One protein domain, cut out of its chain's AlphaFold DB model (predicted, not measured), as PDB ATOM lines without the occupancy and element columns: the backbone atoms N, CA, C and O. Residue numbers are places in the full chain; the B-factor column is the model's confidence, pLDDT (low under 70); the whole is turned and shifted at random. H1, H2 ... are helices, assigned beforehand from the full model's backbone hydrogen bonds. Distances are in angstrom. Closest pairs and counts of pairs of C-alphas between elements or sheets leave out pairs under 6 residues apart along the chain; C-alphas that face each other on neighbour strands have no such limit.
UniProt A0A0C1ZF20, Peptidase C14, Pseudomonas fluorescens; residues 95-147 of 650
ATOM      1  N   PRO A  95     101.382  72.943  98.555       73.62
ATOM      2  CA  PRO A  95     100.016  72.523  98.239       73.62
ATOM      3  C   PRO A  95      99.180  73.669  97.664       73.62
ATOM      4  O   PRO A  95      98.353  73.467  96.779       73.62
ATOM      5  N   ARG A  96      99.420  74.898  98.137       78.88
ATOM      6  CA  ARG A  96      98.735  76.091  97.639       78.88
ATOM      7  C   ARG A  96      99.109  76.357  96.183       78.88
ATOM      8  O   ARG A  96      98.214  76.538  95.366       78.88
ATOM      9  N   ASN A  97     100.398  76.318  95.855       82.62
ATOM     10  CA  ASN A  97     100.887  76.531  94.493       82.62
ATOM     11  C   ASN A  97     100.354  75.463  93.526       82.62
ATOM     12  O   ASN A  97      99.985  75.780  92.400       82.62
ATOM     13  N   GLN A  98     100.255  74.206  93.971       86.44
ATOM     14  CA  GLN A  98      99.642  73.130  93.183       86.44
ATOM     15  C   GLN A  98      98.158  73.400  92.904       86.44
ATOM     16  O   GLN A  98      97.715  73.258  91.768       86.44
ATOM     17  N   LEU A  99      97.392  73.841  93.908       87.81
ATOM     18  CA  LEU A  99      95.982  74.201  93.727       87.81
ATOM     19  C   LEU A  99      95.804  75.448  92.847       87.81
ATOM     20  O   LEU A  99      94.863  75.502  92.057       87.81
ATOM     21  N   GLU A 100      96.703  76.430  92.943       88.62
ATOM     22  CA  GLU A 100      96.722  77.595  92.051       88.62
ATOM     23  C   GLU A 100      96.999  77.168  90.597       88.62
ATOM     24  O   GLU A 100      96.265  77.575  89.698       88.62
ATOM     25  N   ALA A 101      97.941  76.248  90.364       91.81
ATOM     26  CA  ALA A 101      98.187  75.673  89.040       91.81
ATOM     27  C   ALA A 101      96.991  74.853  88.509       91.81
ATOM     28  O   ALA A 101      96.668  74.907  87.318       91.81
ATOM     29  N   MET A 102      96.286  74.117  89.380       91.44
ATOM     30  CA  MET A 102      95.043  73.423  89.012       91.44
ATOM     31  C   MET A 102      93.947  74.409  88.601       91.44
ATOM     32  O   MET A 102      93.249  74.160  87.619       91.44
ATOM     33  N   LEU A 103      93.806  75.533  89.311       91.19
ATOM     34  CA  LEU A 103      92.866  76.597  88.957       91.19
ATOM     35  C   LEU A 103      93.210  77.221  87.598       91.19
ATOM     36  O   LEU A 103      92.317  77.420  86.773       91.19
ATOM     37  N   GLU A 104      94.488  77.505  87.341       92.00
ATOM     38  CA  GLU A 104      94.947  77.995  86.037       92.00
ATOM     39  C   GLU A 104      94.612  76.999  84.927       92.00
ATOM     40  O   GLU A 104      94.010  77.380  83.922       92.00
ATOM     41  N   THR A 105      94.889  75.714  85.145       91.38
ATOM     42  CA  THR A 105      94.569  74.644  84.191       91.38
ATOM     43  C   THR A 105      93.064  74.545  83.944       91.38
ATOM     44  O   THR A 105      92.628  74.530  82.795       91.38
ATOM     45  N   ALA A 106      92.246  74.553  85.002       89.31
ATOM     46  CA  ALA A 106      90.788  74.540  84.898       89.31
ATOM     47  C   ALA A 106      90.265  75.743  84.102       89.31
ATOM     48  O   ALA A 106      89.347  75.614  83.293       89.31
ATOM     49  N   SER A 107      90.884  76.915  84.261       90.94
ATOM     50  CA  SER A 107      90.483  78.120  83.532       90.94
ATOM     51  C   SER A 107      90.626  77.994  82.008       90.94
ATOM     52  O   SER A 107      89.922  78.709  81.288       90.94
ATOM     53  N   LEU A 108      91.462  77.072  81.512       91.69
ATOM     54  CA  LEU A 108      91.681  76.847  80.081       91.69
ATOM     55  C   LEU A 108      90.527  76.110  79.393       91.69
ATOM     56  O   LEU A 108      90.300  76.345  78.209       91.69
ATOM     57  N   PHE A 109      89.818  75.225  80.102       89.12
ATOM     58  CA  PHE A 109      88.840  74.318  79.485       89.12
ATOM     59  C   PHE A 109      87.450  74.333  80.128       89.12
ATOM     60  O   PHE A 109      86.508  73.833  79.525       89.12
ATOM     61  N   VAL A 110      87.286  74.880  81.339       90.31
ATOM     62  CA  VAL A 110      85.969  74.924  81.987       90.31
ATOM     63  C   VAL A 110      85.048  75.878  81.231       90.31
ATOM     64  O   VAL A 110      85.298  77.086  81.161       90.31
ATOM     65  N   ASP A 111      83.950  75.330  80.722       90.94
ATOM     66  CA  ASP A 111      82.858  76.033  80.061       90.94
ATOM     67  C   ASP A 111      81.491  75.521  80.553       90.94
ATOM     68  O   ASP A 111      81.389  74.790  81.541       90.94
ATOM     69  N   ARG A 112      80.410  75.954  79.896       87.88
ATOM     70  CA  ARG A 112      79.045  75.598  80.296       87.88
ATOM     71  C   ARG A 112      78.774  74.094  80.201       87.88
ATOM     72  O   ARG A 112      78.092  73.564  81.077       87.88
ATOM     73  N   ASP A 113      79.274  73.432  79.164       88.25
ATOM     74  CA  ASP A 113      78.957  72.030  78.891       88.25
ATOM     75  C   ASP A 113      79.721  71.114  79.855       88.25
ATOM     76  O   ASP A 113      79.146  70.179  80.416       88.25
ATOM     77  N   VAL A 114      80.979  71.454  80.157       89.75
ATOM     78  CA  VAL A 114      81.795  70.766  81.171       89.75
ATOM     79  C   VAL A 114      81.176  70.879  82.572       89.75
ATOM     80  O   VAL A 114      81.129  69.895  83.316       89.75
ATOM     81  N   LEU A 115      80.665  72.057  82.948       89.06
ATOM     82  CA  LEU A 115      80.026  72.254  84.257       89.06
ATOM     83  C   LEU A 115      78.700  71.499  84.386       89.06
ATOM     84  O   LEU A 115      78.430  70.907  85.430       89.06
ATOM     85  N   ALA A 116      77.900  71.463  83.318       84.56
ATOM     86  CA  ALA A 116      76.659  70.695  83.299       84.56
ATOM     87  C   ALA A 116      76.923  69.185  83.435       84.56
ATOM     88  O   ALA A 116      76.255  68.517  84.223       84.56
ATOM     89  N   ALA A 117      77.928  68.660  82.727       86.69
ATOM     90  CA  ALA A 117      78.306  67.247  82.796       86.69
ATOM     91  C   ALA A 117      78.871  66.833  84.167       86.69
ATOM     92  O   ALA A 117      78.688  65.695  84.591       86.69
ATOM     93  N   SER A 118      79.532  67.753  84.873       84.56
ATOM     94  CA  SER A 118      80.082  67.521  86.218       84.56
ATOM     95  C   SER A 118      79.086  67.786  87.354       84.56
ATOM     96  O   SER A 118      79.420  67.578  88.519       84.56
ATOM     97  N   GLY A 119      77.864  68.230  87.038       86.12
ATOM     98  CA  GLY A 119      76.828  68.509  88.033       86.12
ATOM     99  C   GLY A 119      77.114  69.734  88.907       86.12
ATOM    100  O   GLY A 119      76.554  69.843  89.997       86.12
ATOM    101  N   PHE A 120      77.978  70.656  88.463       86.69
ATOM    102  CA  PHE A 120      78.269  71.872  89.217       86.69
ATOM    103  C   PHE A 120      77.129  72.897  89.063       86.69
ATOM    104  O   PHE A 120      76.816  73.303  87.939       86.69
ATOM    105  N   PRO A 121      76.515  73.368  90.165       78.88
ATOM    106  CA  PRO A 121      75.480  74.389  90.094       78.88
ATOM    107  C   PRO A 121      76.114  75.775  89.896       78.88
ATOM    108  O   PRO A 121      76.713  76.322  90.816       78.88
ATOM    109  N   GLY A 122      75.962  76.369  88.709       88.19
ATOM    110  CA  GLY A 122      76.339  77.769  88.467       88.19
ATOM    111  C   GLY A 122      77.031  78.020  87.131       88.19
ATOM    112  O   GLY A 122      77.024  77.187  86.226       88.19
ATOM    113  N   THR A 123      77.608  79.213  86.991       91.69
ATOM    114  CA  THR A 123      78.345  79.636  85.796       91.69
ATOM    115  C   THR A 123      79.845  79.356  85.916       91.69
ATOM    116  O   THR A 123      80.375  79.132  87.003       91.69
ATOM    117  N   ARG A 124      80.570  79.456  84.791       90.31
ATOM    118  CA  ARG A 124      82.046  79.443  84.770       90.31
ATOM    119  C   ARG A 124      82.651  80.453  85.746       90.31
ATOM    120  O   ARG A 124      83.655  80.159  86.388       90.31
ATOM    121  N   THR A 125      82.054  81.637  85.849       91.19
ATOM    122  CA  THR A 125      82.514  82.680  86.771       91.19
ATOM    123  C   THR A 125      82.349  82.238  88.221       91.19
ATOM    124  O   THR A 125      83.290  82.382  88.997       91.19
ATOM    125  N   ASP A 126      81.205  81.637  88.562       90.38
ATOM    126  CA  ASP A 126      80.924  81.137  89.914       90.38
ATOM    127  C   ASP A 126      81.871  79.992  90.291       90.38
ATOM    128  O   ASP A 126      82.402  79.969  91.399       90.38
ATOM    129  N   PHE A 127      82.156  79.091  89.345       91.88
ATOM    130  CA  PHE A 127      83.119  78.006  89.530       91.88
ATOM    131  C   PHE A 127      84.525  78.533  89.837       91.88
ATOM    132  O   PHE A 127      85.117  78.173  90.853       91.88
ATOM    133  N   LEU A 128      85.066  79.417  88.988       92.06
ATOM    134  CA  LEU A 128      86.422  79.949  89.168       92.06
ATOM    135  C   LEU A 128      86.533  80.820  90.427       92.06
ATOM    136  O   LEU A 128      87.550  80.769  91.122       92.06
ATOM    137  N   ALA A 129      85.495  81.602  90.738       91.69
ATOM    138  CA  ALA A 129      85.437  82.400  91.957       91.69
ATOM    139  C   ALA A 129      85.383  81.510  93.207       91.69
ATOM    140  O   ALA A 129      86.153  81.735  94.138       91.69
ATOM    141  N   GLY A 130      84.543  80.471  93.207       92.19
ATOM    142  CA  GLY A 130      84.434  79.507  94.302       92.19
ATOM    143  C   GLY A 130      85.721  78.711  94.518       92.19
ATOM    144  O   GLY A 130      86.171  78.569  95.653       92.19
ATOM    145  N   PHE A 131      86.379  78.270  93.443       92.00
ATOM    146  CA  PHE A 131      87.680  77.598  93.525       92.00
ATOM    147  C   PHE A 131      88.729  78.537  94.142       92.00
ATOM    148  O   PHE A 131      89.416  78.165  95.094       92.00
ATOM    149  N   ARG A 132      88.814  79.792  93.681       92.38
ATOM    150  CA  ARG A 132      89.738  80.779  94.263       92.38
ATOM    151  C   ARG A 132      89.432  81.054  95.735       92.38
ATOM    152  O   ARG A 132      90.352  81.105  96.546       92.38
ATOM    153  N   GLN A 133      88.154  81.165  96.092       92.44
ATOM    154  CA  GLN A 133      87.724  81.324  97.478       92.44
ATOM    155  C   GLN A 133      88.109  80.114  98.334       92.44
ATOM    156  O   GLN A 133      88.515  80.303  99.475       92.44
ATOM    157  N   ALA A 134      88.045  78.892  97.800       89.69
ATOM    158  CA  ALA A 134      88.521  77.701  98.496       89.69
ATOM    159  C   ALA A 134      90.040  77.767  98.743       89.69
ATOM    160  O   ALA A 134      90.477  77.577  99.876       89.69
ATOM    161  N   ILE A 135      90.840  78.133  97.732       88.12
ATOM    162  CA  ILE A 135      92.301  78.325  97.870       88.12
ATOM    163  C   ILE A 135      92.632  79.408  98.907       88.12
ATOM    164  O   ILE A 135      93.574  79.276  99.694       88.12
ATOM    165  N   ASP A 136      91.878  80.504  98.931       87.69
ATOM    166  CA  ASP A 136      92.069  81.567  99.916       87.69
ATOM    167  C   ASP A 136      91.579  81.164 101.309       87.69
ATOM    168  O   ASP A 136      92.244  81.472 102.298       87.69
ATOM    169  N   GLY A 137      90.493  80.398 101.392       85.81
ATOM    170  CA  GLY A 137      89.989  79.799 102.624       85.81
ATOM    171  C   GLY A 137      90.982  78.825 103.261       85.81
ATOM    172  O   GLY A 137      90.984  78.679 104.482       85.81
ATOM    173  N   LEU A 138      91.883  78.225 102.472       82.81
ATOM    174  CA  LEU A 138      92.971  77.392 102.986       82.81
ATOM    175  C   LEU A 138      94.055  78.190 103.725       82.81
ATOM    176  O   LEU A 138      94.728  77.611 104.574       82.81
ATOM    177  N   LYS A 139      94.204  79.507 103.485       79.69
ATOM    178  CA  LYS A 139      95.274  80.336 104.095       79.69
ATOM    179  C   LYS A 139      95.312  80.240 105.615       79.69
ATOM    180  O   LYS A 139      96.389  80.201 106.205       79.69
ATOM    181  N   GLN A 140      94.145  80.233 106.255       80.56
ATOM    182  CA  GLN A 140      94.060  80.182 107.716       80.56
ATOM    183  C   GLN A 140      94.595  78.859 108.281       80.56
ATOM    184  O   GLN A 140      95.213  78.861 109.342       80.56
ATOM    185  N   TYR A 141      94.419  77.754 107.550       78.19
ATOM    186  CA  TYR A 141      94.900  76.432 107.941       78.19
ATOM    187  C   TYR A 141      96.367  76.242 107.555       78.19
ATOM    188  O   TYR A 141      97.137  75.673 108.326       78.19
ATOM    189  N   THR A 142      96.796  76.776 106.405       72.88
ATOM    190  CA  THR A 142      98.195  76.658 105.975       72.88
ATOM    191  C   THR A 142      99.146  77.518 106.806       72.88
ATOM    192  O   THR A 142     100.325  77.191 106.927       72.88
ATOM    193  N   ARG A 143      98.641  78.577 107.454       72.12
ATOM    194  CA  ARG A 143      99.412  79.398 108.400       72.12
ATOM    195  C   ARG A 143     100.007  78.575 109.547       72.12
ATOM    196  O   ARG A 143     101.086  78.923 110.015       72.12
ATOM    197  N   ALA A 144      99.355  77.487 109.964       67.75
ATOM    198  CA  ALA A 144      99.875  76.605 111.007       67.75
ATOM    199  C   ALA A 144     101.215  75.957 110.613       67.75
ATOM    200  O   ALA A 144     102.076  75.805 111.468       67.75
ATOM    201  N   PHE A 145     101.448  75.677 109.324       64.88
ATOM    202  CA  PHE A 145     102.730  75.146 108.838       64.88
ATOM    203  C   PHE A 145     103.847  76.199 108.790       64.88
ATOM    204  O   PHE A 145     105.019  75.838 108.692       64.88
ATOM    205  N   LYS A 146     103.497  77.493 108.860       62.44
ATOM    206  CA  LYS A 146     104.461  78.601 108.994       62.44
ATOM    207  C   LYS A 146     104.861  78.844 110.444       62.44
ATOM    208  O   LYS A 146     105.887  79.471 110.694       62.44
ATOM    209  N   HIS A 147     104.049  78.386 111.397       62.00
ATOM    210  CA  HIS A 147     104.418  78.429 112.800       62.00
ATOM    211  C   HIS A 147     105.478  77.354 113.044       62.00
ATOM    212  O   HIS A 147     105.202  76.161 112.941       62.00
TER     213      HIS A 147
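What this domain is: This is residues 95 to 147 of the 650 residues of the protein "Peptidase C14" of Pseudomonas fluorescens (UniProt A0A0C1ZF20). Two long helices, H1 and H3, lie side by side and run opposite ways, nearly parallel in line. Beyond one end of this pair the short helix H2 sits in the turn that takes the chain from H1 back to H3, and beyond the other end the short helix H4 follows H3 and adds to the length. The printed part has 53 residues with four named helices, in the order H1, H2, H3, H4, and no named strand; its class is all helix. It is loose, with a radius of gyration of the C-alphas of 12.9 A, and it spans 43 by 18 by 15 A, the outline of a rod.

How they stand to each other: Start from H1, residues 95 to 109, and look across to H3, residues 124 to 137: the two touch, with the C-alphas of Arg 96 and Ile 135 the closest at 6.8 A. They run opposite ways at a shallow tilt of 3 degrees, and their centres are 10.8 A apart. Next find H2, residues 112 to 117, which is close to but not clearly touching H3; their closest C-alphas, those of Arg 112 and Arg 124, are 6.6 A apart. Their lines are about perpendicular at 71 degrees, but only just. H1 and H2 are apart. At the other end look for H4, residues 139 to 146, which meets H3 only through their link. H4 is apart from H2, and only just apart from H1, with their closest C-alphas at 8.4 A. In H2 and H3 every O i to N i+4 pair is within hydrogen-bond range; in H1 it is 9 of 11, and in H4 1 of 4, beside 4 of 5 O i to N i+3 pairs.

Where its parts are: Find C-alpha 95 at (100.016, 72.523, 98.239); from there H1 runs 21.9 A to C-alpha 109. H2 goes from Arg 112 to Ala 117, 8.7 A. Pick up H3 at C-alpha 124, (82.046, 79.443, 84.770), and go 19.5 A to Gly 137. H4 begins at Lys 139 and ends 10.6 A away at C-alpha 146, (104.461, 78.601, 108.994).

The domain as a whole: The two C-alphas farthest apart are those of Asp 113 and His 147, at 42.9 A. The printed part runs from 95 to 147 and has no cut. The links H1 to H2 and H3 to H4 are tight, the link H2 to H3 is short, and no link is long. The mean pLDDT of the printed part is 85.5; look at residues 144 to 147 for the four that are under 70.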